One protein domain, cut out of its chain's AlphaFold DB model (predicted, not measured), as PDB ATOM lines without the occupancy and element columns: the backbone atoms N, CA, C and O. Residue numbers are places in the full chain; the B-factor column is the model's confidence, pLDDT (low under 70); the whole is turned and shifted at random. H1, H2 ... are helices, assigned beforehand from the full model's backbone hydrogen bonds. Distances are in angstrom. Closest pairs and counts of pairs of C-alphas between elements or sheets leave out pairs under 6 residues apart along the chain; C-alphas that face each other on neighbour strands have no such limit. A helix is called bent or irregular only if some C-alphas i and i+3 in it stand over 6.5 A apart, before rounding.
ATOM      1  N   TYR A   5      19.029 -49.125  16.366       96.44
ATOM      2  CA  TYR A   5      19.302 -48.973  14.950       96.44
ATOM      3  C   TYR A   5      18.015 -48.612  14.224       96.44
ATOM      4  O   TYR A   5      16.993 -49.289  14.389       96.44
ATOM      5  N   ASP A   6      18.069 -47.564  13.418       96.06
ATOM      6  CA  ASP A   6      16.968 -47.142  12.564       96.06
ATOM      7  C   ASP A   6      17.322 -47.271  11.071       96.06
ATOM      8  O   ASP A   6      18.285 -47.926  10.660       96.06
ATOM      9  N   ARG A   7      16.484 -46.673  10.224       95.12
ATOM     10  CA  ARG A   7      16.678 -46.649   8.775       95.12
ATOM     11  C   ARG A   7      17.958 -45.915   8.361       95.12
ATOM     12  O   ARG A   7      18.597 -46.324   7.390       95.12
ATOM     13  N   ARG A   8      18.342 -44.854   9.073       95.12
ATOM     14  CA  ARG A   8      19.585 -44.129   8.810       95.12
ATOM     15  C   ARG A   8      20.777 -45.015   9.144       95.12
ATOM     16  O   ARG A   8      21.689 -45.087   8.325       95.12
ATOM     17  N   ASP A   9      20.734 -45.764  10.245       96.00
ATOM     18  CA  ASP A   9      21.770 -46.761  10.538       96.00
ATOM     19  C   ASP A   9      21.869 -47.829   9.435       96.00
ATOM     20  O   ASP A   9      22.977 -48.175   9.032       96.00
ATOM     21  N   LEU A  10      20.743 -48.315   8.891       96.62
ATOM     22  CA  LEU A  10      20.750 -49.260   7.762       96.62
ATOM     23  C   LEU A  10      21.492 -48.689   6.531       96.62
ATOM     24  O   LEU A  10      22.232 -49.414   5.864       96.62
ATOM     25  N   ILE A  11      21.327 -47.396   6.238       96.62
ATOM     26  CA  ILE A  11      22.041 -46.712   5.147       96.62
ATOM     27  C   ILE A  11      23.534 -46.598   5.459       96.62
ATOM     28  O   ILE A  11      24.362 -46.918   4.607       96.62
ATOM     29  N   GLU A  12      23.887 -46.172   6.671       95.38
ATOM     30  CA  GLU A  12      25.275 -46.022   7.122       95.38
ATOM     31  C   GLU A  12      26.040 -47.352   7.018       95.38
ATOM     32  O   GLU A  12      27.129 -47.394   6.441       95.38
ATOM     33  N   VAL A  13      25.457 -48.463   7.491       95.56
ATOM     34  CA  VAL A  13      26.106 -49.785   7.414       95.56
ATOM     35  C   VAL A  13      26.156 -50.322   5.988       95.56
ATOM     36  O   VAL A  13      27.138 -50.962   5.609       95.56
ATOM     37  N   TYR A  14      25.145 -50.020   5.164       96.06
ATOM     38  CA  TYR A  14      25.180 -50.335   3.740       96.06
ATOM     39  C   TYR A  14      26.371 -49.645   3.075       96.06
ATOM     40  O   TYR A  14      27.152 -50.307   2.395       96.06
ATOM     41  N   LEU A  15      26.546 -48.343   3.308       95.81
ATOM     42  CA  LEU A  15      27.653 -47.571   2.747       95.81
ATOM     43  C   LEU A  15      29.007 -48.056   3.280       95.81
ATOM     44  O   LEU A  15      29.936 -48.228   2.490       95.81
ATOM     45  N   GLY A  16      29.101 -48.352   4.581       93.88
ATOM     46  CA  GLY A  16      30.288 -48.957   5.193       93.88
ATOM     47  C   GLY A  16      30.672 -50.287   4.538       93.88
ATOM     48  O   GLY A  16      31.841 -50.515   4.253       93.88
ATOM     49  N   SER A  17      29.695 -51.123   4.169       93.44
ATOM     50  CA  SER A  17      29.951 -52.427   3.534       93.44
ATOM     51  C   SER A  17      30.590 -52.352   2.135       93.44
ATOM     52  O   SER A  17      31.101 -53.359   1.640       93.44
ATOM     53  N   LEU A  18      30.567 -51.181   1.482       89.44
ATOM     54  CA  LEU A  18      31.049 -51.008   0.106       89.44
ATOM     55  C   LEU A  18      32.562 -50.780  -0.006       89.44
ATOM     56  O   LEU A  18      33.081 -50.900  -1.114       89.44
ATOM     57  N   GLU A  19      33.262 -50.467   1.093       78.44
ATOM     58  CA  GLU A  19      34.725 -50.258   1.119       78.44
ATOM     59  C   GLU A  19      35.214 -49.205   0.089       78.44
ATOM     60  O   GLU A  19      36.265 -49.333  -0.535       78.44
ATOM     61  N   GLN A  20      34.425 -48.148  -0.141       78.31
ATOM     62  CA  GLN A  20      34.651 -47.155  -1.208       78.31
ATOM     63  C   GLN A  20      34.697 -45.713  -0.679       78.31
ATOM     64  O   GLN A  20      34.026 -44.819  -1.186       78.31
ATOM     65  N   GLY A  21      35.510 -45.459   0.349       69.06
ATOM     66  CA  GLY A  21      35.663 -44.111   0.918       69.06
ATOM     67  C   GLY A  21      34.532 -43.694   1.866       69.06
ATOM     68  O   GLY A  21      34.359 -42.503   2.129       69.06
ATOM     69  N   TYR A  22      33.787 -44.671   2.381       76.25
ATOM     70  CA  TYR A  22      32.816 -44.519   3.459       76.25
ATOM     71  C   TYR A  22      33.134 -45.525   4.564       76.25
ATOM     72  O   TYR A  22      33.434 -46.678   4.261       76.25
ATOM     73  N   GLY A  23      33.076 -45.084   5.821       73.56
ATOM     74  CA  GLY A  23      33.552 -45.839   6.981       73.56
ATOM     75  C   GLY A  23      35.017 -45.552   7.331       73.56
ATOM     76  O   GLY A  23      35.746 -44.923   6.563       73.56
ATOM     77  N   ASP A  24      35.437 -46.029   8.501       82.06
ATOM     78  CA  ASP A  24      36.732 -45.727   9.129       82.06
ATOM     79  C   ASP A  24      37.874 -46.633   8.630       82.06
ATOM     80  O   ASP A  24      38.700 -47.115   9.399       82.06
ATOM     81  N   TYR A  25      37.907 -46.908   7.324       84.94
ATOM     82  CA  TYR A  25      38.944 -47.734   6.703       84.94
ATOM     83  C   TYR A  25      40.294 -47.006   6.650       84.94
ATOM     84  O   TYR A  25      40.362 -45.828   6.289       84.94
ATOM     85  N   TYR A  26      41.385 -47.730   6.918       81.94
ATOM     86  CA  TYR A  26      42.750 -47.193   6.897       81.94
ATOM     87  C   TYR A  26      43.536 -47.700   5.688       81.94
ATOM     88  O   TYR A  26      43.553 -48.893   5.388       81.94
ATOM     89  N   SER A  27      44.240 -46.807   4.992       78.38
ATOM     90  CA  SER A  27      45.182 -47.220   3.946       78.38
ATOM     91  C   SER A  27      46.335 -48.014   4.566       78.38
ATOM     92  O   SER A  27      47.052 -47.462   5.395       78.38
ATOM     93  N   GLY A  28      46.526 -49.267   4.147       75.62
ATOM     94  CA  GLY A  28      47.606 -50.132   4.647       75.62
ATOM     95  C   GLY A  28      47.251 -51.009   5.851       75.62
ATOM     96  O   GLY A  28      48.096 -51.766   6.299       75.62
ATOM     97  N   ALA A  29      46.014 -50.973   6.354       84.12
ATOM     98  CA  ALA A  29      45.582 -51.830   7.462       84.12
ATOM     99  C   ALA A  29      44.772 -53.037   6.951       84.12
ATOM    100  O   ALA A  29      43.555 -53.109   7.151       84.12
ATOM    101  N   THR A  30      45.411 -53.973   6.237       86.06
ATOM    102  CA  THR A  30      44.712 -55.060   5.517       86.06
ATOM    103  C   THR A  30      43.828 -55.894   6.445       86.06
ATOM    104  O   THR A  30      42.655 -56.142   6.157       86.06
ATOM    105  N   SER A  31      44.386 -56.309   7.583       89.06
ATOM    106  CA  SER A  31      43.703 -57.150   8.570       89.06
ATOM    107  C   SER A  31      42.556 -56.423   9.284       89.06
ATOM    108  O   SER A  31      41.467 -56.987   9.422       89.06
ATOM    109  N   TYR A  32      42.757 -55.157   9.664       91.19
ATOM    110  CA  TYR A  32      41.719 -54.319  10.271       91.19
ATOM    111  C   TYR A  32      40.561 -54.064   9.303       91.19
ATOM    112  O   TYR A  32      39.403 -54.293   9.645       91.19
ATOM    113  N   ASN A  33      40.867 -53.648   8.071       91.19
ATOM    114  CA  ASN A  33      39.858 -53.361   7.053       91.19
ATOM    115  C   ASN A  33      39.026 -54.604   6.721       91.19
ATOM    116  O   ASN A  33      37.811 -54.503   6.549       91.19
ATOM    117  N   ALA A  34      39.653 -55.786   6.683       91.31
ATOM    118  CA  ALA A  34      38.938 -57.044   6.503       91.31
ATOM    119  C   ALA A  34      37.950 -57.306   7.653       91.31
ATOM    120  O   ALA A  34      36.786 -57.616   7.393       91.31
ATOM    121  N   ALA A  35      38.373 -57.128   8.908       92.88
ATOM    122  CA  ALA A  35      37.496 -57.278  10.070       92.88
ATOM    123  C   ALA A  35      36.360 -56.240  10.079       92.88
ATOM    124  O   ALA A  35      35.204 -56.585  10.333       92.88
ATOM    125  N   LEU A  36      36.662 -54.984   9.742       93.69
ATOM    126  CA  LEU A  36      35.682 -53.901   9.676       93.69
ATOM    127  C   LEU A  36      34.645 -54.147   8.573       93.69
ATOM    128  O   LEU A  36      33.456 -53.899   8.763       93.69
ATOM    129  N   LYS A  37      35.073 -54.694   7.432       93.25
ATOM    130  CA  LYS A  37      34.175 -55.107   6.353       93.25
ATOM    131  C   LYS A  37      33.244 -56.237   6.777       93.25
ATOM    132  O   LYS A  37      32.055 -56.150   6.487       93.25
ATOM    133  N   VAL A  38      33.760 -57.262   7.458       94.62
ATOM    134  CA  VAL A  38      32.930 -58.351   8.004       94.62
ATOM    135  C   VAL A  38      31.879 -57.780   8.953       94.62
ATOM    136  O   VAL A  38      30.698 -58.048   8.767       94.62
ATOM    137  N   TYR A  39      32.285 -56.901   9.874       95.12
ATOM    138  CA  TYR A  39      31.363 -56.202  10.770       95.12
ATOM    139  C   TYR A  39      30.240 -55.471  10.014       95.12
ATOM    140  O   TYR A  39      29.062 -55.682  10.305       95.12
ATOM    141  N   TYR A  40      30.575 -54.641   9.017       95.81
ATOM    142  CA  TYR A  40      29.559 -53.900   8.265       95.81
ATOM    143  C   TYR A  40      28.627 -54.813   7.466       95.81
ATOM    144  O   TYR A  40      27.430 -54.543   7.409       95.81
ATOM    145  N   VAL A  41      29.154 -55.875   6.850       95.56
ATOM    146  CA  VAL A  41      28.354 -56.838   6.079       95.56
ATOM    147  C   VAL A  41      27.391 -57.600   6.989       95.56
ATOM    148  O   VAL A  41      26.199 -57.632   6.697       95.56
ATOM    149  N   ASP A  42      27.866 -58.135   8.112       96.44
ATOM    150  CA  ASP A  42      27.032 -58.912   9.036       96.44
ATOM    151  C   ASP A  42      25.924 -58.047   9.654       96.44
ATOM    152  O   ASP A  42      24.755 -58.449   9.707       96.44
ATOM    153  N   LEU A  43      26.267 -56.822  10.074       96.88
ATOM    154  CA  LEU A  43      25.302 -55.878  10.630       96.88
ATOM    155  C   LEU A  43      24.282 -55.425   9.576       96.88
ATOM    156  O   LEU A  43      23.082 -55.375   9.859       96.88
ATOM    157  N   ARG A  44      24.733 -55.145   8.347       96.69
ATOM    158  CA  ARG A  44      23.852 -54.834   7.217       96.69
ATOM    159  C   ARG A  44      22.877 -55.975   6.956       96.69
ATOM    160  O   ARG A  44      21.677 -55.726   6.907       96.69
ATOM    161  N   ASP A  45      23.360 -57.205   6.819       97.00
ATOM    162  CA  ASP A  45      22.525 -58.368   6.513       97.00
ATOM    163  C   ASP A  45      21.471 -58.611   7.604       97.00
ATOM    164  O   ASP A  45      20.328 -58.987   7.320       97.00
ATOM    165  N   ALA A  46      21.822 -58.377   8.870       97.19
ATOM    166  CA  ALA A  46      20.878 -58.457   9.976       97.19
ATOM    167  C   ALA A  46      19.803 -57.361   9.916       97.19
ATOM    168  O   ALA A  46      18.609 -57.658  10.050       97.19
ATOM    169  N   LEU A  47      20.197 -56.113   9.658       97.25
ATOM    170  CA  LEU A  47      19.256 -55.004   9.529       97.25
ATOM    171  C   LEU A  47      18.361 -55.167   8.292       97.25
ATOM    172  O   LEU A  47      17.146 -55.042   8.415       97.25
ATOM    173  N   GLU A  48      18.895 -55.552   7.133       96.75
ATOM    174  CA  GLU A  48      18.109 -55.832   5.921       96.75
ATOM    175  C   GLU A  48      17.034 -56.909   6.170       96.75
ATOM    176  O   GLU A  48      15.886 -56.764   5.732       96.75
ATOM    177  N   ARG A  49      17.345 -57.957   6.952       96.38
ATOM    178  CA  ARG A  49      16.352 -58.963   7.379       96.38
ATOM    179  C   ARG A  49      15.266 -58.368   8.278       96.38
ATOM    180  O   ARG A  49      14.085 -58.677   8.097       96.38
ATOM    181  N   ARG A  50      15.626 -57.502   9.230       96.25
ATOM    182  CA  ARG A  50      14.666 -56.849  10.141       96.25
ATOM    183  C   ARG A  50      13.777 -55.841   9.416       96.25
ATOM    184  O   ARG A  50      12.563 -55.854   9.622       96.25
ATOM    185  N   PHE A  51      14.331 -55.057   8.502       95.44
ATOM    186  CA  PHE A  51      13.581 -54.139   7.644       95.44
ATOM    187  C   PHE A  51      12.854 -54.841   6.488       95.44
ATOM    188  O   PHE A  51      12.008 -54.227   5.843       95.44
ATOM    189  N   ASN A  52      13.109 -56.140   6.278       94.88
ATOM    190  CA  ASN A  52      12.551 -56.945   5.191       94.88
ATOM    191  C   ASN A  52      12.790 -56.300   3.813       94.88
ATOM    192  O   ASN A  52      11.871 -56.184   3.002       94.88
ATOM    193  N   SER A  53      14.019 -55.838   3.587       94.12
ATOM    194  CA  SER A  53      14.436 -55.168   2.357       94.12
ATOM    195  C   SER A  53      15.938 -55.324   2.164       94.12
ATOM    196  O   SER A  53      16.706 -55.002   3.066       94.12
ATOM    197  N   ARG A  54      16.361 -55.740   0.970       94.88
ATOM    198  CA  ARG A  54      17.758 -55.759   0.527       94.88
ATOM    199  C   ARG A  54      18.096 -54.484  -0.230       94.88
ATOM    200  O   ARG A  54      17.634 -54.281  -1.360       94.88
ATOM    201  N   LEU A  55      18.913 -53.621   0.370       92.94
ATOM    202  CA  LEU A  55      19.265 -52.342  -0.237       92.94
ATOM    203  C   LEU A  55      20.072 -52.549  -1.522       92.94
ATOM    204  O   LEU A  55      20.966 -53.393  -1.608       92.94
ATOM    205  N   GLY A  56      19.716 -51.785  -2.554       88.25
ATOM    206  CA  GLY A  56      20.306 -51.906  -3.884       88.25
ATOM    207  C   GLY A  56      19.821 -53.112  -4.701       88.25
ATOM    208  O   GLY A  56      20.231 -53.243  -5.855       88.25
ATOM    209  N   VAL A  57      18.942 -53.964  -4.164       91.50
ATOM    210  CA  VAL A  57      18.357 -55.107  -4.889       91.50
ATOM    211  C   VAL A  57      16.850 -54.941  -5.031       91.50
ATOM    212  O   VAL A  57      16.327 -55.014  -6.148       91.50
ATOM    213  N   ASP A  58      16.169 -54.674  -3.923       87.75
ATOM    214  CA  ASP A  58      14.717 -54.555  -3.888       87.75
ATOM    215  C   ASP A  58      14.233 -53.211  -4.458       87.75
ATOM    216  O   ASP A  58      15.002 -52.264  -4.644       87.75
ATOM    217  N   GLY A  59      12.937 -53.146  -4.771       85.69
ATOM    218  CA  GLY A  59      12.280 -51.957  -5.309       85.69
ATOM    219  C   GLY A  59      12.143 -51.922  -6.833       85.69
ATOM    220  O   GLY A  59      12.637 -52.779  -7.575       85.69
ATOM    221  N   ASP A  60      11.419 -50.900  -7.295       92.44
ATOM    222  CA  ASP A  60      11.253 -50.603  -8.717       92.44
ATOM    223  C   ASP A  60      12.609 -50.352  -9.399       92.44
ATOM    224  O   ASP A  60      13.534 -49.797  -8.804       92.44
ATOM    225  N   THR A  61      12.729 -50.740 -10.671       94.50
ATOM    226  CA  THR A  61      13.995 -50.641 -11.412       94.50
ATOM    227  C   THR A  61      14.504 -49.204 -11.501       94.50
ATOM    228  O   THR A  61      15.704 -48.989 -11.329       94.50
ATOM    229  N   ALA A  62      13.628 -48.223 -11.728       95.94
ATOM    230  CA  ALA A  62      14.036 -46.827 -11.827       95.94
ATOM    231  C   ALA A  62      14.506 -46.288 -10.468       95.94
ATOM    232  O   ALA A  62      15.553 -45.644 -10.390       95.94
ATOM    233  N   LEU A  63      13.788 -46.613  -9.387       95.12
ATOM    234  CA  LEU A  63      14.180 -46.213  -8.030       95.12
ATOM    235  C   LEU A  63      15.492 -46.870  -7.593       95.12
ATOM    236  O   LEU A  63      16.343 -46.206  -7.006       95.12
ATOM    237  N   ARG A  64      15.708 -48.143  -7.939       95.12
ATOM    238  CA  ARG A  64      16.972 -48.844  -7.683       95.12
ATOM    239  C   ARG A  64      18.137 -48.218  -8.451       95.12
ATOM    240  O   ARG A  64      19.221 -48.064  -7.897       95.12
ATOM    241  N   MET A  65      17.933 -47.839  -9.713       96.75
ATOM    242  CA  MET A  65      18.957 -47.135 -10.493       96.75
ATOM    243  C   MET A  65      19.307 -45.775  -9.887       96.75
ATOM    244  O   MET A  65      20.487 -45.425  -9.829       96.75
ATOM    245  N   LEU A  66      18.304 -45.030  -9.411       97.31
ATOM    246  CA  LEU A  66      18.531 -43.768  -8.715       97.31
ATOM    247  C   LEU A  66      19.291 -43.995  -7.405       97.31
ATOM    248  O   LEU A  66      20.289 -43.325  -7.187       97.31
ATOM    249  N   PHE A  67      18.909 -44.993  -6.603       97.56
ATOM    250  CA  PHE A  67      19.619 -45.359  -5.374       97.56
ATOM    251  C   PHE A  67      21.105 -45.643  -5.627       97.56
ATOM    252  O   PHE A  67      21.961 -45.019  -5.004       97.56
ATOM    253  N   HIS A  68      21.431 -46.512  -6.592       96.50
ATOM    254  CA  HIS A  68      22.828 -46.809  -6.943       96.50
ATOM    255  C   HIS A  68      23.586 -45.577  -7.432       96.50
ATOM    256  O   HIS A  68      24.749 -45.388  -7.082       96.50
ATOM    257  N   SER A  69      22.926 -44.722  -8.211       97.75
ATOM    258  CA  SER A  69      23.523 -43.483  -8.716       97.75
ATOM    259  C   SER A  69      23.780 -42.477  -7.588       97.75
ATOM    260  O   SER A  69      24.833 -41.846  -7.564       97.75
ATOM    261  N   THR A  70      22.862 -42.361  -6.624       97.81
ATOM    262  CA  THR A  70      23.022 -41.524  -5.426       97.81
ATOM    263  C   THR A  70      24.146 -42.049  -4.539       97.81
ATOM    264  O   THR A  70      24.984 -41.260  -4.115       97.81
ATOM    265  N   VAL A  71      24.229 -43.365  -4.310       97.12
ATOM    266  CA  VAL A  71      25.348 -43.991  -3.585       97.12
ATOM    267  C   VAL A  71      26.675 -43.691  -4.284       97.12
ATOM    268  O   VAL A  71      27.594 -43.177  -3.655       97.12
ATOM    269  N   ALA A  72      26.775 -43.947  -5.590       95.56
ATOM    270  CA  ALA A  72      28.001 -43.701  -6.345       95.56
ATOM    271  C   ALA A  72      28.416 -42.219  -6.314       95.56
ATOM    272  O   ALA A  72      29.590 -41.908  -6.118       95.56
ATOM    273  N   SER A  73      27.451 -41.306  -6.457       96.62
ATOM    274  CA  SER A  73      27.681 -39.861  -6.376       96.62
ATOM    275  C   SER A  73      28.164 -39.435  -4.986       96.62
ATOM    276  O   SER A  73      29.149 -38.710  -4.879       96.62
ATOM    277  N   LEU A  74      27.540 -39.949  -3.920       96.06
ATOM    278  CA  LEU A  74      27.928 -39.700  -2.528       96.06
ATOM    279  C   LEU A  74      29.370 -40.144  -2.246       96.06
ATOM    280  O   LEU A  74      30.156 -39.380  -1.688       96.06
ATOM    281  N   LEU A  75      29.733 -41.360  -2.660       92.88
ATOM    282  CA  LEU A  75      31.077 -41.920  -2.463       92.88
ATOM    283  C   LEU A  75      32.154 -41.185  -3.279       92.88
ATOM    284  O   LEU A  75      33.334 -41.196  -2.925       92.88
ATOM    285  N   ALA A  76      31.755 -40.516  -4.361       92.94
ATOM    286  CA  ALA A  76      32.640 -39.715  -5.198       92.94
ATOM    287  C   ALA A  76      32.872 -38.287  -4.673       92.94
ATOM    288  O   ALA A  76      33.711 -37.575  -5.231       92.94
ATOM    289  N   ILE A  77      32.172 -37.847  -3.619       92.12
ATOM    290  CA  ILE A  77      32.368 -36.510  -3.046       92.12
ATOM    291  C   ILE A  77      33.795 -36.392  -2.491       92.12
ATOM    292  O   ILE A  77      34.222 -37.158  -1.628       92.12
ATOM    293  N   ARG A  78      34.540 -35.392  -2.971       90.62
ATOM    294  CA  ARG A  78      35.918 -35.096  -2.557       90.62
ATOM    295  C   ARG A  78      36.098 -33.601  -2.320       90.62
ATOM    296  O   ARG A  78      35.359 -32.770  -2.838       90.62
ATOM    297  N   THR A  79      37.131 -33.263  -1.560       91.56
ATOM    298  CA  THR A  79      37.669 -31.901  -1.455       91.56
ATOM    299  C   THR A  79      39.034 -31.838  -2.148       91.56
ATOM    300  O   THR A  79      39.681 -32.875  -2.302       91.56
ATOM    301  N   PRO A  80      39.540 -30.646  -2.513       90.81
ATOM    302  CA  PRO A  80      40.905 -30.492  -3.025       90.81
ATOM    303  C   PRO A  80      41.993 -31.048  -2.094       90.81
ATOM    304  O   PRO A  80      43.083 -31.366  -2.550       90.81
ATOM    305  N   TRP A  81      41.683 -31.181  -0.803       88.69
ATOM    306  CA  TRP A  81      42.570 -31.709   0.234       88.69
ATOM    307  C   TRP A  81      42.483 -33.234   0.400       88.69
ATOM    308  O   TRP A  81      43.196 -33.812   1.215       88.69
ATOM    309  N   SER A  82      41.614 -33.909  -0.355       85.00
ATOM    310  CA  SER A  82      41.477 -35.365  -0.284       85.00
ATOM    311  C   SER A  82      42.770 -36.052  -0.734       85.00
ATOM    312  O   SER A  82      43.224 -35.840  -1.854       85.00
ATOM    313  N   GLY A  83      43.348 -36.885   0.137       78.06
ATOM    314  CA  GLY A  83      44.592 -37.623  -0.124       78.06
ATOM    315  C   GLY A  83      45.869 -36.959   0.401       78.06
ATOM    316  O   GLY A  83      46.943 -37.543   0.284       78.06
ATOM    317  N   PHE A  84      45.778 -35.776   1.013       81.19
ATOM    318  CA  PHE A  84      46.909 -35.174   1.717       81.19
ATOM    319  C   PHE A  84      46.993 -35.735   3.144       81.19
ATOM    320  O   PHE A  84      46.126 -35.456   3.965       81.19
ATOM    321  N   VAL A  85      48.034 -36.526   3.430       68.38
ATOM    322  CA  VAL A  85      48.301 -37.096   4.770       68.38
ATOM    323  C   VAL A  85      48.926 -36.053   5.706       68.38
ATOM    324  O   VAL A  85      48.575 -35.983   6.878       68.38
ATOM    325  N   ASP A  86      49.801 -35.196   5.173       75.56
ATOM    326  CA  ASP A  86      50.348 -34.026   5.861       75.56
ATOM    327  C   ASP A  86      50.336 -32.825   4.906       75.56
ATOM    328  O   ASP A  86      50.973 -32.825   3.850       75.56
ATOM    329  N   ALA A  87      49.570 -31.799   5.272       81.31
ATOM    330  CA  ALA A  87      49.444 -30.562   4.514       81.31
ATOM    331  C   ALA A  87      50.341 -29.433   5.052       81.31
ATOM    332  O   ALA A  87      50.272 -28.318   4.542       81.31
ATOM    333  N   GLY A  88      51.199 -29.680   6.050       86.06
ATOM    334  CA  GLY A  88      51.967 -28.643   6.745       86.06
ATOM    335  C   GLY A  88      52.844 -27.796   5.820       86.06
ATOM    336  O   GLY A  88      52.816 -26.566   5.883       86.06
ATOM    337  N   LEU A  89      53.574 -28.430   4.894       86.88
ATOM    338  CA  LEU A  89      54.385 -27.704   3.911       86.88
ATOM    339  C   LEU A  89      53.516 -26.879   2.950       86.88
ATOM    340  O   LEU A  89      53.880 -25.754   2.617       86.88
ATOM    341  N   LEU A  90      52.378 -27.419   2.508       89.50
ATOM    342  CA  LEU A  90      51.467 -26.727   1.596       89.50
ATOM    343  C   LEU A  90      50.796 -25.531   2.284       89.50
ATOM    344  O   LEU A  90      50.765 -24.446   1.712       89.50
ATOM    345  N   ASN A  91      50.357 -25.698   3.531       91.12
ATOM    346  CA  ASN A  91      49.797 -24.628   4.354       91.12
ATOM    347  C   ASN A  91      50.802 -23.490   4.534       91.12
ATOM    348  O   ASN A  91      50.473 -22.343   4.251       91.12
ATOM    349  N   LYS A  92      52.060 -23.810   4.863       92.56
ATOM    350  CA  LYS A  92      53.123 -22.804   4.958       92.56
ATOM    351  C   LYS A  92      53.341 -22.054   3.639       92.56
ATOM    352  O   LYS A  92      53.533 -20.846   3.637       92.56
ATOM    353  N   ARG A  93      53.278 -22.747   2.497       93.50
ATOM    354  CA  ARG A  93      53.385 -22.099   1.176       93.50
ATOM    355  C   ARG A  93      52.209 -21.175   0.875       93.50
ATOM    356  O   ARG A  93      52.409 -20.168   0.204       93.50
ATOM    357  N   LEU A  94      51.007 -21.516   1.335       95.31
ATOM    358  CA  LEU A  94      49.842 -20.643   1.216       95.31
ATOM    359  C   LEU A  94      49.995 -19.417   2.122       95.31
ATOM    360  O   LEU A  94      49.761 -18.308   1.663       95.31
ATOM    361  N   GLU A  95      50.469 -19.587   3.355       94.75
ATOM    362  CA  GLU A  95      50.776 -18.467   4.255       94.75
ATOM    363  C   GLU A  95      51.817 -17.514   3.642       94.75
ATOM    364  O   GLU A  95      51.577 -16.310   3.550       94.75
ATOM    365  N   ASP A  96      52.926 -18.054   3.124       97.00
ATOM    366  CA  ASP A  96      53.981 -17.279   2.454       97.00
ATOM    367  C   ASP A  96      53.470 -16.542   1.195       97.00
ATOM    368  O   ASP A  96      54.060 -15.549   0.766       97.00
ATOM    369  N   ALA A  97      52.373 -17.011   0.589       96.12
ATOM    370  CA  ALA A  97      51.749 -16.394  -0.582       96.12
ATOM    371  C   ALA A  97      50.835 -15.196  -0.247       96.12
ATOM    372  O   ALA A  97      50.285 -14.580  -1.168       96.12
ATOM    373  N   GLY A  98      50.663 -14.856   1.037       97.12
ATOM    374  CA  GLY A  98      49.884 -13.703   1.495       97.12
ATOM    375  C   GLY A  98      48.427 -13.744   1.023       97.12
ATOM    376  O   GLY A  98      47.756 -14.770   1.124       97.12
ATOM    377  N   GLU A  99      47.936 -12.641   0.448       97.81
ATOM    378  CA  GLU A  99      46.536 -12.481   0.012       97.81
ATOM    379  C   GLU A  99      46.054 -13.610  -0.922       97.81
ATOM    380  O   GLU A  99      44.911 -14.066  -0.842       97.81
ATOM    381  N   ASN A 100      46.923 -14.121  -1.799       97.00
ATOM    382  CA  ASN A 100      46.548 -15.225  -2.683       97.00
ATOM    383  C   ASN A 100      46.331 -16.537  -1.913       97.00
ATOM    384  O   ASN A 100      45.425 -17.297  -2.258       97.00
ATOM    385  N   GLY A 101      47.114 -16.791  -0.864       97.19
ATOM    386  CA  GLY A 101      46.922 -17.942   0.016       97.19
ATOM    387  C   GLY A 101      45.642 -17.848   0.837       97.19
ATOM    388  O   GLY A 101      44.887 -18.817   0.910       97.19
ATOM    389  N   GLU A 102      45.328 -16.662   1.364       97.25
ATOM    390  CA  GLU A 102      44.058 -16.406   2.057       97.25
ATOM    391  C   GLU A 102      42.853 -16.692   1.153       97.25
ATOM    392  O   GLU A 102      41.892 -17.342   1.571       97.25
ATOM    393  N   ARG A 103      42.920 -16.290  -0.124       97.81
ATOM    394  CA  ARG A 103      41.869 -16.586  -1.113       97.81
ATOM    395  C   ARG A 103      41.693 -18.087  -1.350       97.81
ATOM    396  O   ARG A 103      40.553 -18.543  -1.475       97.81
ATOM    397  N   VAL A 104      42.786 -18.853  -1.400       96.75
ATOM    398  CA  VAL A 104      42.747 -20.323  -1.526       96.75
ATOM    399  C   VAL A 104      42.138 -20.964  -0.280       96.75
ATOM    400  O   VAL A 104      41.268 -21.828  -0.409       96.75
ATOM    401  N   ASN A 105      42.524 -20.518   0.915       94.94
ATOM    402  CA  ASN A 105      41.977 -21.019   2.178       94.94
ATOM    403  C   ASN A 105      40.478 -20.717   2.302       94.94
ATOM    404  O   ASN A 105      39.689 -21.609   2.607       94.94
ATOM    405  N   ALA A 106      40.049 -19.499   1.960       96.81
ATOM    406  CA  ALA A 106      38.637 -19.122   1.964       96.81
ATOM    407  C   ALA A 106      37.811 -19.897   0.920       96.81
ATOM    408  O   ALA A 106      36.654 -20.244   1.155       96.81
ATOM    409  N   ALA A 107      38.368 -20.173  -0.265       97.56
ATOM    410  CA  ALA A 107      37.729 -21.058  -1.240       97.56
ATOM    411  C   ALA A 107      37.642 -22.502  -0.728       97.56
ATOM    412  O   ALA A 107      36.594 -23.129  -0.862       97.56
ATOM    413  N   SER A 108      38.701 -22.997  -0.090       95.44
ATOM    414  CA  SER A 108      38.748 -24.340   0.491       95.44
ATOM    415  C   SER A 108      37.723 -24.533   1.606       95.44
ATOM    416  O   SER A 108      37.027 -25.545   1.604       95.44
ATOM    417  N   GLY A 109      37.580 -23.557   2.509       95.12
ATOM    418  CA  GLY A 109      36.562 -23.580   3.564       95.12
ATOM    419  C   GLY A 109      35.147 -23.664   2.991       95.12
ATOM    420  O   GLY A 109      34.382 -24.550   3.359       95.12
ATOM    421  N   ARG A 110      34.840 -22.835   1.984       97.75
ATOM    422  CA  ARG A 110      33.549 -22.894   1.273       97.75
ATOM    423  C   ARG A 110      33.313 -24.242   0.593       97.75
ATOM    424  O   ARG A 110      32.199 -24.750   0.622       97.75
ATOM    425  N   ILE A 111      34.342 -24.830  -0.022       96.69
ATOM    426  CA  ILE A 111      34.231 -26.170  -0.614       96.69
ATOM    427  C   ILE A 111      33.928 -27.209   0.469       96.69
ATOM    428  O   ILE A 111      33.065 -28.048   0.252       96.69
ATOM    429  N   ALA A 112      34.584 -27.152   1.631       94.06
ATOM    430  CA  ALA A 112      34.320 -28.083   2.726       94.06
ATOM    431  C   ALA A 112      32.864 -27.994   3.221       94.06
ATOM    432  O   ALA A 112      32.205 -29.023   3.372       94.06
ATOM    433  N   GLU A 113      32.340 -26.778   3.395       96.12
ATOM    434  CA  GLU A 113      30.941 -26.542   3.772       96.12
ATOM    435  C   GLU A 113      29.957 -27.077   2.722       96.12
ATOM    436  O   GLU A 113      29.014 -27.793   3.061       96.12
ATOM    437  N   LEU A 114      30.184 -26.769   1.441       97.56
ATOM    438  CA  LEU A 114      29.343 -27.251   0.342       97.56
ATOM    439  C   LEU A 114      29.404 -28.773   0.206       97.56
ATOM    440  O   LEU A 114      28.385 -29.406  -0.052       97.56
ATOM    441  N   THR A 115      30.574 -29.369   0.416       95.31
ATOM    442  CA  THR A 115      30.762 -30.819   0.440       95.31
ATOM    443  C   THR A 115      29.964 -31.461   1.574       95.31
ATOM    444  O   THR A 115      29.281 -32.454   1.331       95.31
ATOM    445  N   ALA A 116      29.977 -30.887   2.781       93.81
ATOM    446  CA  ALA A 116      29.177 -31.386   3.901       93.81
ATOM    447  C   ALA A 116      27.667 -31.301   3.613       93.81
ATOM    448  O   ALA A 116      26.950 -32.281   3.798       93.81
ATOM    449  N   GLN A 117      27.195 -30.170   3.079       97.12
ATOM    450  CA  GLN A 117      25.791 -29.996   2.678       97.12
ATOM    451  C   GLN A 117      25.387 -30.966   1.565       97.12
ATOM    452  O   GLN A 117      24.320 -31.573   1.616       97.12
ATOM    453  N   THR A 118      26.260 -31.152   0.572       96.56
ATOM    454  CA  THR A 118      26.036 -32.102  -0.522       96.56
ATOM    455  C   THR A 118      25.941 -33.523   0.023       96.56
ATOM    456  O   THR A 118      25.053 -34.263  -0.391       96.56
ATOM    457  N   ARG A 119      26.807 -33.905   0.971       95.25
ATOM    458  CA  ARG A 119      26.763 -35.217   1.629       95.25
ATOM    459  C   ARG A 119      25.423 -35.441   2.327       95.25
ATOM    460  O   ARG A 119      24.808 -36.478   2.105       95.25
ATOM    461  N   GLU A 120      24.959 -34.469   3.110       96.25
ATOM    462  CA  GLU A 120      23.686 -34.602   3.822       96.25
ATOM    463  C   GLU A 120      22.506 -34.714   2.855       96.25
ATOM    464  O   GLU A 120      21.685 -35.611   3.008       96.25
ATOM    465  N   ALA A 121      22.480 -33.908   1.790       98.12
ATOM    466  CA  ALA A 121      21.436 -34.000   0.771       98.12
ATOM    467  C   ALA A 121      21.394 -35.383   0.089       98.12
ATOM    468  O   ALA A 121      20.318 -35.908  -0.190       98.12
ATOM    469  N   HIS A 122      22.548 -36.013  -0.156       98.06
ATOM    470  CA  HIS A 122      22.575 -37.385  -0.676       98.06
ATOM    471  C   HIS A 122      22.013 -38.382   0.334       98.06
ATOM    472  O   HIS A 122      21.264 -39.276  -0.050       98.06
ATOM    473  N   LEU A 123      22.369 -38.250   1.612       96.56
ATOM    474  CA  LEU A 123      21.877 -39.155   2.643       96.56
ATOM    475  C   LEU A 123      20.366 -38.979   2.876       96.56
ATOM    476  O   LEU A 123      19.674 -39.975   3.061       96.56
ATOM    477  N   GLU A 124      19.837 -37.758   2.772       97.56
ATOM    478  CA  GLU A 124      18.393 -37.476   2.756       97.56
ATOM    479  C   GLU A 124      17.698 -38.139   1.554       97.56
ATOM    480  O   GLU A 124      16.655 -38.777   1.702       97.56
ATOM    481  N   MET A 125      18.296 -38.065   0.358       97.75
ATOM    482  CA  MET A 125      17.774 -38.773  -0.817       97.75
ATOM    483  C   MET A 125      17.761 -40.292  -0.615       97.75
ATOM    484  O   MET A 125      16.776 -40.945  -0.963       97.75
ATOM    485  N   LEU A 126      18.839 -40.865  -0.066       97.50
ATOM    486  CA  LEU A 126      18.901 -42.296   0.241       97.50
ATOM    487  C   LEU A 126      17.834 -42.677   1.267       97.50
ATOM    488  O   LEU A 126      17.149 -43.675   1.067       97.50
ATOM    489  N   ASP A 127      17.639 -41.866   2.304       96.19
ATOM    490  CA  ASP A 127      16.605 -42.068   3.317       96.19
ATOM    491  C   ASP A 127      15.204 -42.157   2.697       96.19
ATOM    492  O   ASP A 127      14.509 -43.163   2.866       96.19
ATOM    493  N   ALA A 128      14.837 -41.175   1.869       95.38
ATOM    494  CA  ALA A 128      13.552 -41.154   1.174       95.38
ATOM    495  C   ALA A 128      13.364 -42.348   0.213       95.38
ATOM    496  O   ALA A 128      12.268 -42.908   0.097       95.38
ATOM    497  N   LEU A 129      14.430 -42.777  -0.470       95.50
ATOM    498  CA  LEU A 129      14.393 -43.962  -1.333       95.50
ATOM    499  C   LEU A 129      14.207 -45.246  -0.518       95.50
ATOM    500  O   LEU A 129      13.398 -46.094  -0.892       95.50
ATOM    501  N   VAL A 130      14.886 -45.378   0.623       94.81
ATOM    502  CA  VAL A 130      14.774 -46.554   1.495       94.81
ATOM    503  C   VAL A 130      13.379 -46.674   2.109       94.81
ATOM    504  O   VAL A 130      12.875 -47.793   2.228       94.81
ATOM    505  N   VAL A 131      12.699 -45.564   2.420       94.31
ATOM    506  CA  VAL A 131      11.272 -45.590   2.806       94.31
ATOM    507  C   VAL A 131      10.433 -46.291   1.732       94.31
ATOM    508  O   VAL A 131       9.583 -47.126   2.045       94.31
ATOM    509  N   SER A 132      10.715 -46.021   0.456       91.50
ATOM    510  CA  SER A 132      10.000 -46.641  -0.668       91.50
ATOM    511  C   SER A 132      10.277 -48.146  -0.802       91.50
ATOM    512  O   SER A 132       9.431 -48.871  -1.322       91.50
ATOM    513  N   PHE A 133      11.429 -48.631  -0.329       91.94
ATOM    514  CA  PHE A 133      11.795 -50.055  -0.364       91.94
ATOM    515  C   PHE A 133      11.274 -50.836   0.849       91.94
ATOM    516  O   PHE A 133      10.850 -51.980   0.719       91.94
ATOM    517  N   THR A 134      11.274 -50.207   2.024       90.19
ATOM    518  CA  THR A 134      10.910 -50.836   3.307       90.19
ATOM    519  C   THR A 134       9.416 -50.743   3.627       90.19
ATOM    520  O   THR A 134       8.898 -51.525   4.433       90.19
ATOM    521  N   GLY A 135       8.693 -49.819   2.986       88.62
ATOM    522  CA  GLY A 135       7.246 -49.671   3.109       88.62
ATOM    523  C   GLY A 135       6.807 -49.525   4.567       88.62
ATOM    524  O   GLY A 135       7.239 -48.623   5.275       88.62
ATOM    525  N   VAL A 136       5.965 -50.446   5.044       87.88
ATOM    526  CA  VAL A 136       5.421 -50.412   6.417       87.88
ATOM    527  C   VAL A 136       6.479 -50.554   7.518       87.88
ATOM    528  O   VAL A 136       6.178 -50.277   8.675       87.88
ATOM    529  N   ARG A 137       7.694 -51.009   7.188       91.50
ATOM    530  CA  ARG A 137       8.807 -51.138   8.142       91.50
ATOM    531  C   ARG A 137       9.752 -49.938   8.129       91.50
ATOM    532  O   ARG A 137      10.766 -49.992   8.813       91.50
ATOM    533  N   ALA A 138       9.433 -48.871   7.396       90.62
ATOM    534  CA  ALA A 138      10.293 -47.695   7.296       90.62
ATOM    535  C   ALA A 138      10.631 -47.066   8.657       90.62
ATOM    536  O   ALA A 138      11.749 -46.586   8.828       90.62
ATOM    537  N   ASP A 139       9.702 -47.119   9.615       93.88
ATOM    538  CA  ASP A 139       9.858 -46.547  10.962       93.88
ATOM    539  C   ASP A 139      10.232 -47.600  12.022       93.88
ATOM    540  O   ASP A 139      10.109 -47.362  13.223       93.88
ATOM    541  N   LEU A 140      10.654 -48.798  11.597       95.75
ATOM    542  CA  LEU A 140      11.128 -49.826  12.519       95.75
ATOM    543  C   LEU A 140      12.398 -49.344  13.231       95.75
ATOM    544  O   LEU A 140      13.335 -48.854  12.609       95.75
ATOM    545  N   THR A 141      12.448 -49.566  14.540       96.50
ATOM    546  CA  THR A 141      13.664 -49.442  15.342       96.50
ATOM    547  C   THR A 141      14.053 -50.824  15.849       96.50
ATOM    548  O   THR A 141      13.209 -51.552  16.373       96.50
ATOM    549  N   VAL A 142      15.320 -51.197  15.686       96.12
ATOM    550  CA  VAL A 142      15.871 -52.492  16.104       96.12
ATOM    551  C   VAL A 142      16.815 -52.263  17.276       96.12
ATOM    552  O   VAL A 142      17.678 -51.393  17.205       96.12
ATOM    553  N   SER A 143      16.670 -53.010  18.369       96.56
ATOM    554  CA  SER A 143      17.614 -52.887  19.479       96.56
ATOM    555  C   SER A 143      18.889 -53.692  19.219       96.56
ATOM    556  O   SER A 143      18.874 -54.731  18.565       96.56
ATOM    557  N   GLU A 144      20.005 -53.236  19.771       95.94
ATOM    558  CA  GLU A 144      21.259 -53.994  19.797       95.94
ATOM    559  C   GLU A 144      21.096 -55.364  20.482       95.94
ATOM    560  O   GLU A 144      21.707 -56.344  20.063       95.94
ATOM    561  N   ASP A 145      20.218 -55.466  21.483       95.38
ATOM    562  CA  ASP A 145      19.908 -56.733  22.154       95.38
ATOM    563  C   ASP A 145      19.200 -57.724  21.207       95.38
ATOM    564  O   ASP A 145      19.513 -58.916  21.223       95.38
ATOM    565  N   ASP A 146      18.313 -57.240  20.327       94.69
ATOM    566  CA  ASP A 146      17.670 -58.065  19.293       94.69
ATOM    567  C   ASP A 146      18.684 -58.623  18.288       94.69
ATOM    568  O   ASP A 146      18.552 -59.766  17.847       94.69
ATOM    569  N   LEU A 147      19.685 -57.821  17.919       95.88
ATOM    570  CA  LEU A 147      20.743 -58.218  16.989       95.88
ATOM    571  C   LEU A 147      21.711 -59.211  17.641       95.88
ATOM    572  O   LEU A 147      22.035 -60.244  17.052       95.88
ATOM    573  N   ARG A 148      22.109 -58.967  18.893       94.88
ATOM    574  CA  ARG A 148      22.935 -59.908  19.663       94.88
ATOM    575  C   ARG A 148      22.244 -61.243  19.897       94.88
ATOM    576  O   ARG A 148      22.908 -62.275  19.862       94.88
ATOM    577  N   ALA A 149      20.927 -61.249  20.098       94.44
ATOM    578  CA  ALA A 149      20.152 -62.484  20.203       94.44
ATOM    579  C   ALA A 149      20.203 -63.332  18.912       94.44
ATOM    580  O   ALA A 149      19.995 -64.543  18.971       94.44
ATOM    581  N   GLU A 150      20.526 -62.723  17.765       92.44
ATOM    582  CA  GLU A 150      20.795 -63.408  16.495       92.44
ATOM    583  C   GLU A 150      22.278 -63.753  16.274       92.44
ATOM    584  O   GLU A 150      22.623 -64.328  15.242       92.44
ATOM    585  N   GLY A 151      23.154 -63.428  17.228       94.62
ATOM    586  CA  GLY A 151      24.595 -63.658  17.132       94.62
ATOM    587  C   GLY A 151      25.362 -62.587  16.352       94.62
ATOM    588  O   GLY A 151      26.489 -62.844  15.942       94.62
ATOM    589  N   VAL A 152      24.773 -61.407  16.136       95.38
ATOM    590  CA  VAL A 152      25.415 -60.302  15.409       95.38
ATOM    591  C   VAL A 152      26.286 -59.487  16.362       95.38
ATOM    592  O   VAL A 152      25.796 -58.974  17.374       95.38
ATOM    593  N   GLU A 153      27.569 -59.329  16.029       93.94
ATOM    594  CA  GLU A 153      28.446 -58.398  16.739       93.94
ATOM    595  C   GLU A 153      28.093 -56.959  16.345       93.94
ATOM    596  O   GLU A 153      28.112 -56.583  15.175       93.94
ATOM    597  N   CYS A 154      27.739 -56.157  17.344       92.12
ATOM    598  CA  CYS A 154      27.263 -54.784  17.168       92.12
ATOM    599  C   CYS A 154      28.355 -53.743  17.443       92.12
ATOM    600  O   CYS A 154      28.130 -52.542  17.279       92.12
ATOM    601  N   THR A 155      29.531 -54.210  17.861       92.19
ATOM    602  CA  THR A 155      30.703 -53.390  18.144       92.19
ATOM    603  C   THR A 155      31.672 -53.476  16.964       92.19
ATOM    604  O   THR A 155      32.086 -54.582  16.612       92.19
ATOM    605  N   PRO A 156      32.069 -52.348  16.349       91.31
ATOM    606  CA  PRO A 156      33.116 -52.376  15.335       91.31
ATOM    607  C   PRO A 156      34.444 -52.861  15.949       91.31
ATOM    608  O   PRO A 156      34.663 -52.687  17.153       91.31
ATOM    609  N   PRO A 157      35.349 -53.453  15.148       90.69
ATOM    610  CA  PRO A 157      36.665 -53.848  15.637       90.69
ATOM    611  C   PRO A 157      37.438 -52.636  16.169       90.69
ATOM    612  O   PRO A 157      37.442 -51.565  15.560       90.69
ATOM    613  N   ASP A 158      38.130 -52.824  17.293       88.69
ATOM    614  CA  ASP A 158      39.052 -51.822  17.822       88.69
ATOM    615  C   ASP A 158      40.387 -51.881  17.076       88.69
ATOM    616  O   ASP A 158      40.988 -52.942  16.919       88.69
ATOM    617  N   THR A 159      40.867 -50.713  16.668       87.12
ATOM    618  CA  THR A 159      42.180 -50.506  16.055       87.12
ATOM    619  C   THR A 159      43.357 -50.980  16.912       87.12
ATOM    620  O   THR A 159      44.371 -51.380  16.351       87.12
TER     621      THR A 159
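This is residues 5 to 159 of the 168 residues of an uncharacterized protein of Actinoplanes friuliensis DSM 7358 (UniProt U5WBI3). One very long helix, H5, makes the long axis like a beam, with a cluster of helices at its last part and the short helix H4 folded back at its first end. In the cluster H1 sits between H5 and H2, H3 packs on H5, and the short H6 is near H2. A loop from H3 reaches out to H4, and its residues 82 to 87 stick out together with residues 88 to 90 of H4. The 155 printed residues have six named helices, H1 to H6 in order, and no named strand; the class is all helix. The whole is loose and elongated, with a radius of gyration of the C-alphas of 19.1 A and spans of 58 by 36 by 23 A.

H5, residues 99 to 137, is the hub and touches three helices. With residues 119 to 129 alone it touches H3, residues 61 to 75, at a shallow tilt of 30 degrees, opposite ways; the closest C-alphas, of Leu 74 and His 122, are 6.1 A apart. With residues 123 to 130 alone it touches H1, residues 7 to 16, at a steep tilt of 60 degrees, opposite ways; the C-alphas of Arg 8 and Asp 127 come closest, at 6.6 A. With residues 100 to 105 alone it touches H4, residues 88 to 96, at a steep tilt of 49 degrees, closest at the C-alphas of Leu 94 and Gly 101, 4.2 A apart. H1 and H2, residues 30 to 51, form a helical hairpin at a shallow tilt of 30 degrees; they touch, and the C-alphas of Val 13 and Tyr 40 are closest at 5.4 A. H6, residues 144 to 148, is close to H2 but not clearly touching, with the closest C-alphas, of Ala 46 and Leu 147, at 7.0 A. H4 is apart from H1, H2, H3 and H6. The helix packing is part aligned, part crossed. Every O i to N i+4 pair is within hydrogen-bond range in H1, H2, H3, H4 and H6, and 33 of 35 are in H5.

H5 runs 54.6 A from C-alpha 99 at (46.536, -12.481, 0.012) to C-alpha 137 at (8.807, -51.138, 8.142), with a kink of 52 degrees near residue 131. It is irregular: C-alphas 133 and 136 are 9.3 A apart. H2 is 31.2 A long, H3 21.2 A, H1 14.3 A, H4 12.3 A and H6 6.1 A. H1 begins at C-alpha 7, (16.678, -46.649, 8.775).

The two C-alphas farthest apart, of Gly 98 and Ala 149, are 60.1 A from each other. The printed part has no cut. The links H1 to H2 and H3 to H4 are long, with 13 and 12 residues. Mean pLDDT of the printed part is 92.6; residues 21 and 85 are under 70.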